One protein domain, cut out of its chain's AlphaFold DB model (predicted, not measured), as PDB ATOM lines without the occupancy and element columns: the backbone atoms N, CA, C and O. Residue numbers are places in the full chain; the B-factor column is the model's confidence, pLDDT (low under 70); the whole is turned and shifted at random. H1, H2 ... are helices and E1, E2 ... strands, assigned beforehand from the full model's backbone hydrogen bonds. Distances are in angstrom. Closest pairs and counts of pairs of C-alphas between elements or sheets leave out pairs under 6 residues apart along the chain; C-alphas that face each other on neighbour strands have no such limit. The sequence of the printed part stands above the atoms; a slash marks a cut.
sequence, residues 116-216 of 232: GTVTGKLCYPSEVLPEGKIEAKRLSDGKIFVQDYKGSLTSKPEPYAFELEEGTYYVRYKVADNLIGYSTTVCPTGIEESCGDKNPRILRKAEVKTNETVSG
ATOM      1  N   GLY A 116     299.922-197.095 119.444       96.25
ATOM      2  CA  GLY A 116     301.259-197.661 119.363       96.25
ATOM      3  C   GLY A 116     302.238-196.800 120.155       96.25
ATOM      4  O   GLY A 116     301.888-195.758 120.706       96.25
ATOM      5  N   THR A 117     303.488-197.238 120.221       97.88
ATOM      6  CA  THR A 117     304.551-196.523 120.936       97.88
ATOM      7  C   THR A 117     305.665-196.137 119.978       97.88
ATOM      8  O   THR A 117     306.197-196.982 119.259       97.88
ATOM      9  N   VAL A 118     306.068-194.867 119.991       98.25
ATOM     10  CA  VAL A 118     307.297-194.403 119.337       98.25
ATOM     11  C   VAL A 118     308.404-194.313 120.377       98.25
ATOM     12  O   VAL A 118     308.223-193.703 121.429       98.25
ATOM     13  N   THR A 119     309.556-194.908 120.083       98.19
ATOM     14  CA  THR A 119     310.722-194.901 120.973       98.19
ATOM     15  C   THR A 119     311.971-194.375 120.280       98.19
ATOM     16  O   THR A 119     312.198-194.580 119.080       98.19
ATOM     17  N   GLY A 120     312.817-193.719 121.065       96.69
ATOM     18  CA  GLY A 120     314.095-193.197 120.612       96.69
ATOM     19  C   GLY A 120     314.907-192.627 121.765       96.69
ATOM     20  O   GLY A 120     314.487-192.632 122.923       96.69
ATOM     21  N   LYS A 121     316.093-192.136 121.444       95.25
ATOM     22  CA  LYS A 121     316.967-191.424 122.371       95.25
ATOM     23  C   LYS A 121     316.833-189.924 122.170       95.25
ATOM     24  O   LYS A 121     316.566-189.445 121.071       95.25
ATOM     25  N   LEU A 122     317.078-189.178 123.235       93.88
ATOM     26  CA  LEU A 122     317.334-187.751 123.144       93.88
ATOM     27  C   LEU A 122     318.848-187.574 123.102       93.88
ATOM     28  O   LEU A 122     319.519-187.818 124.105       93.88
ATOM     29  N   CYS A 123     319.392-187.185 121.950       88.25
ATOM     30  CA  CYS A 123     320.728-186.603 121.948       88.25
ATOM     31  C   CYS A 123     320.567-185.124 122.251       88.25
ATOM     32  O   CYS A 123     319.577-184.504 121.873       88.25
ATOM     33  N   TYR A 124     321.530-184.548 122.939       85.81
ATOM     34  CA  TYR A 124     321.572-183.117 123.166       85.81
ATOM     35  C   TYR A 124     323.041-182.710 123.193       85.81
ATOM     36  O   TYR A 124     323.866-183.515 123.628       85.81
ATOM     37  N   PRO A 125     323.405-181.497 122.752       82.25
ATOM     38  CA  PRO A 125     324.805-181.062 122.697       82.25
ATOM     39  C   PRO A 125     325.490-180.878 124.069       82.25
ATOM     40  O   PRO A 125     326.515-180.206 124.159       82.25
ATOM     41  N   SER A 126     324.926-181.421 125.149       85.44
ATOM     42  CA  SER A 126     325.440-181.351 126.515       85.44
ATOM     43  C   SER A 126     325.299-182.706 127.210       85.44
ATOM     44  O   SER A 126     324.437-183.507 126.856       85.44
ATOM     45  N   GLU A 127     326.119-182.939 128.236       85.69
ATOM     46  CA  GLU A 127     326.025-184.119 129.109       85.69
ATOM     47  C   GLU A 127     324.739-184.140 129.949       85.69
ATOM     48  O   GLU A 127     324.355-185.189 130.460       85.69
ATOM     49  N   VAL A 128     324.082-182.984 130.092       90.88
ATOM     50  CA  VAL A 128     322.815-182.823 130.807       90.88
ATOM     51  C   VAL A 128     321.693-182.622 129.798       90.88
ATOM     52  O   VAL A 128     321.742-181.698 128.983       90.88
ATOM     53  N   LEU A 129     320.648-183.442 129.899       92.94
ATOM     54  CA  LEU A 129     319.394-183.189 129.205       92.94
ATOM     55  C   LEU A 129     318.543-182.215 130.023       92.94
ATOM     56  O   LEU A 129     318.155-182.551 131.144       92.94
ATOM     57  N   PRO A 130     318.209-181.032 129.489       94.44
ATOM     58  CA  PRO A 130     317.298-180.116 130.162       94.44
ATOM     59  C   PRO A 130     315.877-180.687 130.184       94.44
ATOM     60  O   PRO A 130     315.569-181.620 129.446       94.44
ATOM     61  N   GLU A 131     315.008-180.102 131.004       95.94
ATOM     62  CA  GLU A 131     313.561-180.293 130.883       95.94
ATOM     63  C   GLU A 131     313.053-179.772 129.531       95.94
ATOM     64  O   GLU A 131     313.606-178.828 128.961       95.94
ATOM     65  N   GLY A 132     311.982-180.372 129.021       96.44
ATOM     66  CA  GLY A 132     311.414-179.988 127.735       96.44
ATOM     67  C   GLY A 132     310.152-180.763 127.392       96.44
ATOM     68  O   GLY A 132     309.493-181.344 128.255       96.44
ATOM     69  N   LYS A 133     309.801-180.761 126.108       97.81
ATOM     70  CA  LYS A 133     308.613-181.429 125.571       97.81
ATOM     71  C   LYS A 133     308.981-182.272 124.365       97.81
ATOM     72  O   LYS A 133     309.635-181.784 123.447       97.81
ATOM     73  N   ILE A 134     308.531-183.517 124.343       98.19
ATOM     74  CA  ILE A 134     308.527-184.329 123.132       98.19
ATOM     75  C   ILE A 134     307.196-184.063 122.436       98.19
ATOM     76  O   ILE A 134     306.129-184.188 123.037       98.19
ATOM     77  N   GLU A 135     307.256-183.645 121.178       98.44
ATOM     78  CA  GLU A 135     306.087-183.294 120.381       98.44
ATOM     79  C   GLU A 135     305.992-184.213 119.168       98.44
ATOM     80  O   GLU A 135     306.966-184.382 118.431       98.44
ATOM     81  N   ALA A 136     304.807-184.773 118.938       98.44
ATOM     82  CA  ALA A 136     304.503-185.582 117.769       98.44
ATOM     83  C   ALA A 136     303.397-184.909 116.955       98.44
ATOM     84  O   ALA A 136     302.291-184.702 117.453       98.44
ATOM     85  N   LYS A 137     303.683-184.560 115.700       98.50
ATOM     86  CA  LYS A 137     302.707-183.962 114.787       98.50
ATOM     87  C   LYS A 137     302.188-185.012 113.823       98.50
ATOM     88  O   LYS A 137     302.959-185.565 113.038       98.50
ATOM     89  N   ARG A 138     300.882-185.258 113.869       98.31
ATOM     90  CA  ARG A 138     300.198-186.173 112.959       98.31
ATOM     91  C   ARG A 138     300.084-185.554 111.571       98.31
ATOM     92  O   ARG A 138     299.704-184.395 111.430       98.31
ATOM     93  N   LEU A 139     300.412-186.319 110.532       97.94
ATOM     94  CA  LEU A 139     300.482-185.783 109.168       97.94
ATOM     95  C   LEU A 139     299.121-185.640 108.480       97.94
ATOM     96  O   LEU A 139     299.011-184.855 107.542       97.94
ATOM     97  N   SER A 140     298.101-186.382 108.915       97.31
ATOM     98  CA  SER A 140     296.771-186.346 108.294       97.31
ATOM     99  C   SER A 140     296.005-185.058 108.597       97.31
ATOM    100  O   SER A 140     295.298-184.558 107.727       97.31
ATOM    101  N   ASP A 141     296.152-184.518 109.806       97.31
ATOM    102  CA  ASP A 141     295.380-183.368 110.293       97.31
ATOM    103  C   ASP A 141     296.234-182.268 110.942       97.31
ATOM    104  O   ASP A 141     295.720-181.210 111.303       97.31
ATOM    105  N   GLY A 142     297.542-182.487 111.092       97.56
ATOM    106  CA  GLY A 142     298.452-181.534 111.719       97.56
ATOM    107  C   GLY A 142     298.314-181.435 113.239       97.56
ATOM    108  O   GLY A 142     298.943-180.552 113.826       97.56
ATOM    109  N   LYS A 143     297.527-182.308 113.889       97.62
ATOM    110  CA  LYS A 143     297.356-182.314 115.350       97.62
ATOM    111  C   LYS A 143     298.694-182.603 116.035       97.62
ATOM    112  O   LYS A 143     299.419-183.512 115.630       97.62
ATOM    113  N   ILE A 144     299.011-181.832 117.077       98.31
ATOM    114  CA  ILE A 144     300.237-181.988 117.869       98.31
ATOM    115  C   ILE A 144     299.892-182.628 119.212       98.31
ATOM    116  O   ILE A 144     299.063-182.116 119.964       98.31
ATOM    117  N   PHE A 145     300.564-183.733 119.506       97.94
ATOM    118  CA  PHE A 145     300.543-184.426 120.787       97.94
ATOM    119  C   PHE A 145     301.808-184.054 121.561       97.94
ATOM    120  O   PHE A 145     302.872-183.893 120.961       97.94
ATOM    121  N   VAL A 146     301.699-183.914 122.882       98.31
ATOM    122  CA  VAL A 146     302.786-183.415 123.736       98.31
ATOM    123  C   VAL A 146     303.004-184.352 124.919       98.31
ATOM    124  O   VAL A 146     302.056-184.672 125.632       98.31
ATOM    125  N   GLN A 147     304.256-184.738 125.151       98.00
ATOM    126  CA  GLN A 147     304.717-185.454 126.336       98.00
ATOM    127  C   GLN A 147     305.775-184.606 127.051       98.00
ATOM    128  O   GLN A 147     306.774-184.211 126.448       98.00
ATOM    129  N   ASP A 148     305.566-184.306 128.332       97.44
ATOM    130  CA  ASP A 148     306.565-183.589 129.130       97.44
ATOM    131  C   ASP A 148     307.772-184.493 129.421       97.44
ATOM    132  O   ASP A 148     307.619-185.643 129.833       97.44
ATOM    133  N   TYR A 149     308.977-183.950 129.257       95.81
ATOM    134  CA  TYR A 149     310.232-184.614 129.587       95.81
ATOM    135  C   TYR A 149     310.919-183.886 130.742       95.81
ATOM    136  O   TYR A 149     311.177-182.685 130.674       95.81
ATOM    137  N   LYS A 150     311.234-184.620 131.812       94.69
ATOM    138  CA  LYS A 150     311.794-184.064 133.057       94.69
ATOM    139  C   LYS A 150     313.297-183.778 133.008       94.69
ATOM    140  O   LYS A 150     313.868-183.362 134.010       94.69
ATOM    141  N   GLY A 151     313.939-183.976 131.863       92.44
ATOM    142  CA  GLY A 151     315.386-183.859 131.770       92.44
ATOM    143  C   GLY A 151     316.110-185.029 132.435       92.44
ATOM    144  O   GLY A 151     315.508-185.946 132.994       92.44
ATOM    145  N   SER A 152     317.434-185.002 132.358       92.44
ATOM    146  CA  SER A 152     318.322-185.947 133.026       92.44
ATOM    147  C   SER A 152     319.650-185.268 133.321       92.44
ATOM    148  O   SER A 152     320.271-184.686 132.437       92.44
ATOM    149  N   LEU A 153     320.113-185.379 134.566       88.88
ATOM    150  CA  LEU A 153     321.435-184.896 134.989       88.88
ATOM    151  C   LEU A 153     322.559-185.891 134.664       88.88
ATOM    152  O   LEU A 153     323.702-185.687 135.068       88.88
ATOM    153  N   THR A 154     322.236-187.000 134.000       82.38
ATOM    154  CA  THR A 154     323.192-188.064 133.695       82.38
ATOM    155  C   THR A 154     323.537-188.064 132.213       82.38
ATOM    156  O   THR A 154     322.671-187.860 131.366       82.38
ATOM    157  N   SER A 155     324.781-188.426 131.899       73.00
ATOM    158  CA  SER A 155     325.275-188.574 130.525       73.00
ATOM    159  C   SER A 155     324.685-189.771 129.763       73.00
ATOM    160  O   SER A 155     325.041-190.013 128.611       73.00
ATOM    161  N   LYS A 156     323.797-190.549 130.396       79.12
ATOM    162  CA  LYS A 156     323.118-191.709 129.805       79.12
ATOM    163  C   LYS A 156     321.611-191.577 129.995       79.12
ATOM    164  O   LYS A 156     321.045-192.264 130.843       79.12
ATOM    165  N   PRO A 157     320.964-190.687 129.237       82.06
ATOM    166  CA  PRO A 157     319.534-190.519 129.364       82.06
ATOM    167  C   PRO A 157     318.793-191.788 128.957       82.06
ATOM    168  O   PRO A 157     319.175-192.479 128.006       82.06
ATOM    169  N   GLU A 158     317.729-192.090 129.694       87.38
ATOM    170  CA  GLU A 158     316.824-193.170 129.329       87.38
ATOM    171  C   GLU A 158     316.146-192.847 127.989       87.38
ATOM    172  O   GLU A 158     315.852-191.676 127.708       87.38
ATOM    173  N   PRO A 159     315.916-193.862 127.138       94.44
ATOM    174  CA  PRO A 159     315.137-193.673 125.925       94.44
ATOM    175  C   PRO A 159     313.725-193.202 126.287       94.44
ATOM    176  O   PRO A 159     313.154-193.626 127.291       94.44
ATOM    177  N   TYR A 160     313.151-192.344 125.451       96.50
ATOM    178  CA  TYR A 160     311.760-191.951 125.608       96.50
ATOM    179  C   TYR A 160     310.832-193.011 125.003       96.50
ATOM    180  O   TYR A 160     311.203-193.736 124.074       96.50
ATOM    181  N   ALA A 161     309.604-193.055 125.513       97.69
ATOM    182  CA  ALA A 161     308.507-193.844 124.973       97.69
ATOM    183  C   ALA A 161     307.261-192.960 124.896       97.69
ATOM    184  O   ALA A 161     306.768-192.490 125.922       97.69
ATOM    185  N   PHE A 162     306.780-192.712 123.679       97.75
ATOM    186  CA  PHE A 162     305.647-191.835 123.411       97.75
ATOM    187  C   PHE A 162     304.482-192.648 122.841       97.75
ATOM    188  O   PHE A 162     304.540-193.129 121.709       97.75
ATOM    189  N   GLU A 163     303.434-192.807 123.644       96.88
ATOM    190  CA  GLU A 163     302.172-193.431 123.251       96.88
ATOM    191  C   GLU A 163     301.362-192.494 122.345       96.88
ATOM    192  O   GLU A 163     301.056-191.359 122.717       96.88
ATOM    193  N   LEU A 164     301.024-192.967 121.145       96.62
ATOM    194  CA  LEU A 164     300.316-192.200 120.121       96.62
ATOM    195  C   LEU A 164     299.244-193.062 119.462       96.62
ATOM    196  O   LEU A 164     299.452-194.253 119.254       96.62
ATOM    197  N   GLU A 165     298.122-192.447 119.088       95.56
ATOM    198  CA  GLU A 165     297.113-193.067 118.220       95.56
ATOM    199  C   GLU A 165     297.738-193.525 116.887       95.56
ATOM    200  O   GLU A 165     298.724-192.949 116.418       95.56
ATOM    201  N   GLU A 166     297.136-194.516 116.236       95.69
ATOM    202  CA  GLU A 166     297.551-195.015 114.930       95.69
ATOM    203  C   GLU A 166     297.605-193.882 113.897       95.69
ATOM    204  O   GLU A 166     296.736-193.006 113.827       95.69
ATOM    205  N   GLY A 167     298.679-193.864 113.110       97.00
ATOM    206  CA  GLY A 167     298.908-192.823 112.122       97.00
ATOM    207  C   GLY A 167     300.379-192.599 111.800       97.00
ATOM    208  O   GLY A 167     301.274-193.289 112.280       97.00
ATOM    209  N   THR A 168     300.634-191.602 110.955       98.25
ATOM    210  CA  THR A 168     301.991-191.189 110.585       98.25
ATOM    211  C   THR A 168     302.349-189.868 111.249       98.25
ATOM    212  O   THR A 168     301.581-188.906 111.162       98.25
ATOM    213  N   TYR A 169     303.534-189.808 111.858       98.56
ATOM    214  CA  TYR A 169     303.979-188.668 112.654       98.56
ATOM    215  C   TYR A 169     305.373-188.179 112.268       98.56
ATOM    216  O   TYR A 169     306.233-188.958 111.850       98.56
ATOM    217  N   TYR A 170     305.609-186.889 112.495       98.44
ATOM    218  CA  TYR A 170     306.946-186.362 112.768       98.44
ATOM    219  C   TYR A 170     307.108-186.146 114.265       98.44
ATOM    220  O   TYR A 170     306.163-185.717 114.924       98.44
ATOM    221  N   VAL A 171     308.306-186.402 114.789       98.19
ATOM    222  CA  VAL A 171     308.611-186.265 116.218       98.19
ATOM    223  C   VAL A 171     309.782-185.306 116.408       98.19
ATOM    224  O   VAL A 171     310.738-185.316 115.624       98.19
ATOM    225  N   ARG A 172     309.697-184.461 117.437       97.75
ATOM    226  CA  ARG A 172     310.752-183.527 117.840       97.75
ATOM    227  C   ARG A 172     310.838-183.395 119.354       97.75
ATOM    228  O   ARG A 172     309.862-183.637 120.057       97.75
ATOM    229  N   TYR A 173     311.992-182.960 119.839       97.50
ATOM    230  CA  TYR A 173     312.212-182.576 121.224       97.50
ATOM    231  C   TYR A 173     312.415-181.066 121.305       97.50
ATOM    232  O   TYR A 173     313.306-180.535 120.651       97.50
ATOM    233  N   LYS A 174     311.583-180.366 122.075       97.06
ATOM    234  CA  LYS A 174     311.587-178.909 122.221       97.06
ATOM    235  C   LYS A 174     311.946-178.533 123.657       97.06
ATOM    236  O   LYS A 174     311.172-178.790 124.578       97.06
ATOM    237  N   VAL A 175     313.093-177.883 123.830       95.00
ATOM    238  CA  VAL A 175     313.547-177.342 125.126       95.00
ATOM    239  C   VAL A 175     313.101-175.886 125.273       95.00
ATOM    240  O   VAL A 175     312.550-175.484 126.293       95.00
ATOM    241  N   ALA A 176     313.306-175.104 124.215       92.25
ATOM    242  CA  ALA A 176     312.916-173.702 124.091       92.25
ATOM    243  C   ALA A 176     312.512-173.414 122.634       92.25
ATOM    244  O   ALA A 176     312.632-174.284 121.770       92.25
ATOM    245  N   ASP A 177     312.038-172.204 122.330       89.12
ATOM    246  CA  ASP A 177     311.555-171.863 120.981       89.12
ATOM    247  C   ASP A 177     312.618-171.985 119.881       89.12
ATOM    248  O   ASP A 177     312.284-172.277 118.736       89.12
ATOM    249  N   ASN A 178     313.891-171.821 120.231       88.12
ATOM    250  CA  ASN A 178     315.026-171.902 119.315       88.12
ATOM    251  C   ASN A 178     315.874-173.172 119.486       88.12
ATOM    252  O   ASN A 178     316.880-173.314 118.796       88.12
ATOM    253  N   LEU A 179     315.508-174.073 120.403       93.00
ATOM    254  CA  LEU A 179     316.306-175.255 120.708       93.00
ATOM    255  C   LEU A 179     315.462-176.514 120.561       93.00
ATOM    256  O   LEU A 179     314.741-176.921 121.479       93.00
ATOM    257  N   ILE A 180     315.540-177.080 119.357       96.06
ATOM    258  CA  ILE A 180     314.699-178.182 118.908       96.06
ATOM    259  C   ILE A 180     315.576-179.263 118.275       96.06
ATOM    260  O   ILE A 180     316.338-178.981 117.355       96.06
ATOM    261  N   GLY A 181     315.441-180.492 118.764       96.00
ATOM    262  CA  GLY A 181     316.053-181.682 118.183       96.00
ATOM    263  C   GLY A 181     315.034-182.450 117.356       96.00
ATOM    264  O   GLY A 181     313.938-182.739 117.836       96.00
ATOM    265  N   TYR A 182     315.378-182.803 116.122       96.94
ATOM    266  CA  TYR A 182     314.506-183.589 115.243       96.94
ATOM    267  C   TYR A 182     315.035-185.005 115.022       96.94
ATOM    268  O   TYR A 182     316.240-185.246 115.107       96.94
ATOM    269  N   SER A 183     314.132-185.927 114.670       96.12
ATOM    270  CA  SER A 183     314.519-187.184 114.024       96.12
ATOM    271  C   SER A 183     314.597-186.973 112.515       96.12
ATOM    272  O   SER A 183     313.571-186.776 111.853       96.12
ATOM    273  N   THR A 184     315.808-186.991 111.959       95.69
ATOM    274  CA  THR A 184     316.041-186.796 110.521       95.69
ATOM    275  C   THR A 184     316.789-187.975 109.920       95.69
ATOM    276  O   THR A 184     317.457-188.734 110.615       95.69
ATOM    277  N   THR A 185     316.674-188.156 108.606       92.75
ATOM    278  CA  THR A 185     317.444-189.186 107.888       92.75
ATOM    279  C   THR A 185     318.865-188.735 107.544       92.75
ATOM    280  O   THR A 185     319.683-189.562 107.156       92.75
ATOM    281  N   VAL A 186     319.154-187.434 107.654       90.94
ATOM    282  CA  VAL A 186     320.426-186.824 107.229       90.94
ATOM    283  C   VAL A 186     321.439-186.772 108.373       90.94
ATOM    284  O   VAL A 186     322.632-186.924 108.133       90.94
ATOM    285  N   CYS A 187     320.965-186.546 109.597       90.56
ATOM    286  CA  CYS A 187     321.775-186.421 110.806       90.56
ATOM    287  C   CYS A 187     321.095-187.198 111.957       90.56
ATOM    288  O   CYS A 187     320.635-186.596 112.930       90.56
ATOM    289  N   PRO A 188     320.910-188.528 111.816       87.75
ATOM    290  CA  PRO A 188     320.086-189.301 112.743       87.75
ATOM    291  C   PRO A 188     320.665-189.374 114.159       87.75
ATOM    292  O   PRO A 188     319.890-189.460 115.109       87.75
ATOM    293  N   THR A 189     321.992-189.324 114.324       87.06
ATOM    294  CA  THR A 189     322.641-189.392 115.645       87.06
ATOM    295  C   THR A 189     323.226-188.062 116.114       87.06
ATOM    296  O   THR A 189     323.580-187.935 117.285       87.06
ATOM    297  N   GLY A 190     323.299-187.052 115.244       86.00
ATOM    298  CA  GLY A 190     323.833-185.735 115.604       86.00
ATOM    299  C   GLY A 190     325.355-185.622 115.489       86.00
ATOM    300  O   GLY A 190     325.902-184.586 115.860       86.00
ATOM    301  N   ILE A 191     326.045-186.667 115.019       86.31
ATOM    302  CA  ILE A 191     327.517-186.714 114.932       86.31
ATOM    303  C   ILE A 191     328.033-187.059 113.531       86.31
ATOM    304  O   ILE A 191     329.242-187.135 113.321       86.31
ATOM    305  N   GLU A 192     327.141-187.292 112.571       89.69
ATOM    306  CA  GLU A 192     327.520-187.532 111.185       89.69
ATOM    307  C   GLU A 192     328.146-186.277 110.556       89.69
ATOM    308  O   GLU A 192     327.732-185.154 110.837       89.69
ATOM    309  N   GLU A 193     329.100-186.436 109.634       88.06
ATOM    310  CA  GLU A 193     329.672-185.290 108.901       88.06
ATOM    311  C   GLU A 193     328.594-184.501 108.134       88.06
ATOM    312  O   GLU A 193     328.635-183.271 108.073       88.06
ATOM    313  N   SER A 194     327.558-185.197 107.653       87.19
ATOM    314  CA  SER A 194     326.381-184.615 106.996       87.19
ATOM    315  C   SER A 194     325.559-183.693 107.901       87.19
ATOM    316  O   SER A 194     324.755-182.894 107.410       87.19
ATOM    317  N   CYS A 195     325.762-183.731 109.220       85.81
ATOM    318  CA  CYS A 195     325.199-182.753 110.144       85.81
ATOM    319  C   CYS A 195     325.752-181.338 109.894       85.81
ATOM    320  O   CYS A 195     325.080-180.367 110.212       85.81
ATOM    321  N   GLY A 196     326.919-181.178 109.268       85.12
ATOM    322  CA  GLY A 196     327.433-179.864 108.862       85.12
ATOM    323  C   GLY A 196     326.881-179.352 107.524       85.12
ATOM    324  O   GLY A 196     327.062-178.178 107.188       85.12
ATOM    325  N   ASP A 197     326.214-180.211 106.750       86.56
ATOM    326  CA  ASP A 197     325.818-179.886 105.385       86.56
ATOM    327  C   ASP A 197     324.672-178.875 105.319       86.56
ATOM    328  O   ASP A 197     323.745-178.861 106.129       86.56
ATOM    329  N   LYS A 198     324.670-178.083 104.243       86.88
ATOM    330  CA  LYS A 198     323.581-177.148 103.911       86.88
ATOM    331  C   LYS A 198     322.381-177.821 103.237       86.88
ATOM    332  O   LYS A 198     321.454-177.135 102.812       86.88
ATOM    333  N   ASN A 199     322.398-179.146 103.118       88.19
ATOM    334  CA  ASN A 199     321.303-179.899 102.523       88.19
ATOM    335  C   ASN A 199     320.035-179.767 103.384       88.19
ATOM    336  O   ASN A 199     320.143-179.760 104.614       88.19
ATOM    337  N   PRO A 200     318.838-179.679 102.771       91.44
ATOM    338  CA  PRO A 200     317.583-179.673 103.511       91.44
ATOM    339  C   PRO A 200     317.466-180.896 104.422       91.44
ATOM    340  O   PRO A 200     317.692-182.028 103.986       91.44
ATOM    341  N   ARG A 201     317.078-180.681 105.680       92.56
ATOM    342  CA  ARG A 201     316.817-181.785 106.604       92.56
ATOM    343  C   ARG A 201     315.497-182.474 106.273       92.56
ATOM    344  O   ARG A 201     314.455-181.830 106.151       92.56
ATOM    345  N   ILE A 202     315.538-183.800 106.167       94.69
ATOM    346  CA  ILE A 202     314.366-184.630 105.878       94.69
ATOM    347  C   ILE A 202     313.931-185.316 107.170       94.69
ATOM    348  O   ILE A 202     314.681-186.114 107.733       94.69
ATOM    349  N   LEU A 203     312.717-185.008 107.631       97.00
ATOM    350  CA  LEU A 203     312.134-185.625 108.821       97.00
ATOM    351  C   LEU A 203     311.839-187.106 108.583       97.00
ATOM    352  O   LEU A 203     311.280-187.490 107.550       97.00
ATOM    353  N   ARG A 204     312.176-187.936 109.571       97.00
ATOM    354  CA  ARG A 204     311.814-189.351 109.575       97.00
ATOM    355  C   ARG A 204     310.337-189.494 109.949       97.00
ATOM    356  O   ARG A 204     309.876-188.904 110.923       97.00
ATOM    357  N   LYS A 205     309.595-190.287 109.174       98.00
ATOM    358  CA  LYS A 205     308.184-190.599 109.437       98.00
ATOM    359  C   LYS A 205     308.079-191.761 110.414       98.00
ATOM    360  O   LYS A 205     308.647-192.815 110.141       98.00
ATOM    361  N   ALA A 206     307.353-191.565 111.508       98.00
ATOM    362  CA  ALA A 206     306.959-192.629 112.419       98.00
ATOM    363  C   ALA A 206     305.592-193.177 112.015       98.00
ATOM    364  O   ALA A 206     304.593-192.473 112.139       98.00
ATOM    365  N   GLU A 207     305.553-194.409 111.511       98.00
ATOM    366  CA  GLU A 207     304.314-195.132 111.205       98.00
ATOM    367  C   GLU A 207     303.879-195.922 112.439       98.00
ATOM    368  O   GLU A 207     304.401-196.995 112.719       98.00
ATOM    369  N   VAL A 208     302.960-195.354 113.211       97.75
ATOM    370  CA  VAL A 208     302.445-195.946 114.444       97.75
ATOM    371  C   VAL A 208     301.252-196.823 114.102       97.75
ATOM    372  O   VAL A 208     300.318-196.349 113.459       97.75
ATOM    373  N   LYS A 209     301.276-198.076 114.557       96.06
ATOM    374  CA  LYS A 209     300.155-199.016 114.471       96.06
ATOM    375  C   LYS A 209     299.724-199.455 115.860       96.06
ATOM    376  O   LYS A 209     300.537-199.485 116.788       96.06
ATOM    377  N   THR A 210     298.458-199.832 115.980       93.19
ATOM    378  CA  THR A 210     297.879-200.336 117.229       93.19
ATOM    379  C   THR A 210     298.723-201.459 117.847       93.19
ATOM    380  O   THR A 210     299.001-202.460 117.190       93.19
ATOM    381  N   ASN A 211     299.073-201.327 119.130       90.94
ATOM    382  CA  ASN A 211     299.857-202.286 119.918       90.94
ATOM    383  C   ASN A 211     301.268-202.593 119.372       90.94
ATOM    384  O   ASN A 211     301.896-203.557 119.812       90.94
ATOM    385  N   GLU A 212     301.793-201.789 118.444       96.00
ATOM    386  CA  GLU A 212     303.166-201.917 117.954       96.00
ATOM    387  C   GLU A 212     304.088-200.877 118.598       96.00
ATOM    388  O   GLU A 212     303.687-199.760 118.926       96.00
ATOM    389  N   THR A 213     305.363-201.240 118.757       97.81
ATOM    390  CA  THR A 213     306.426-200.298 119.117       97.81
ATOM    391  C   THR A 213     307.322-200.065 117.914       97.81
ATOM    392  O   THR A 213     307.960-200.997 117.421       97.81
ATOM    393  N   VAL A 214     307.425-198.815 117.474       97.94
ATOM    394  CA  VAL A 214     308.384-198.393 116.452       97.94
ATOM    395  C   VAL A 214     309.558-197.673 117.106       97.94
ATOM    396  O   VAL A 214     309.387-196.869 118.023       97.94
ATOM    397  N   SER A 215     310.775-197.989 116.669       97.50
ATOM    398  CA  SER A 215     312.013-197.565 117.335       97.50
ATOM    399  C   SER A 215     313.011-196.888 116.393       97.50
ATOM    400  O   SER A 215     312.882-196.927 115.164       97.50
ATOM    401  N   GLY A 216     314.017-196.243 116.990       95.44
ATOM    402  CA  GLY A 216     315.088-195.534 116.285       95.44
ATOM    403  C   GLY A 216     314.738-194.094 115.912       95.44
ATOM    404  O   GLY A 216     315.363-193.527 115.017       95.44
TER     405      GLY A 216
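What this domain is: This is residues 116 to 216 of the 232 residues of an uncharacterized protein of Candidatus Daviesbacteria bacterium RIFCSPLOWO2_01_FULL_39_12 (UniProt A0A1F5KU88). The domain is a small strand sandwich: a twisted branched sheet of E2, E3, E5, E6 and E7 is faced over part of its extent by a two-strand sheet of E1 and E4. The long strand E5 runs through the middle of the larger sheet, and the loops around the one short helix, H1, lie off to one side. The printed part has 101 residues with seven named strands and one named helix, in the order E1 E2 E3 E4 E5 E6 H1 E7; under half of the residues are in named elements, and the class is mostly strand. Neighbour strands are antiparallel in both sheets. The whole is compact, with a radius of gyration of the C-alphas of 13.5 A and spans of 34 by 32 by 24 A.

How they stand to each other: E1, residues 116 to 120, is the antiparallel neighbour of E4, residues 160 to 165, with N 118 and O 162 2.9 A apart. E2, residues 132 to 138, and E3, residues 144 to 149, form a hairpin, with N 134 and O 147 2.8 A apart. On the other side of E2 is E5, residues 167 to 176, with N 135 and O 172 2.8 A apart. E5 and E6, residues 179 to 182, form a hairpin, with N 173 and O 181 2.8 A apart. E7, residues 206 to 208, pairs with E5 on the same side as E6, with N 169 and O 206 2.9 A apart. The two sheets form a sandwich, two sheets face to face, the facing parts 8.4 A centre to centre and their best planes 24 degrees apart. The closest C-alphas of E1 and E7 are those of Gly 116 and Val 208, 5.3 A apart. H1, residues 193 to 196, is not on the branched sheet; it is too short for an O i to N i+4 pair, and its one O i to N i+3 pair is within hydrogen-bond range.

Where its parts are: E1 begins at C-alpha 116, (301.259, -197.661, 119.363). E2 is 19.6 A long, E3 15.6 A, E4 16.4 A and E5 26.6 A, from first to last C-alpha. E5 ends at C-alpha 176, (312.916, -173.702, 124.091), and E7 ends at C-alpha 208, (302.445, -195.946, 114.444). Residues 213 to 214 pair with residues 117 to 118 of E1, parallel.

The domain as a whole: The two C-alphas farthest apart are those of Lys 198 and Asn 211, 38.1 A. The printed part has no cut, and the link from E1 to E2, 11 residues, is long. The mean pLDDT of the printed part is 93.6, and no printed residue is under 70.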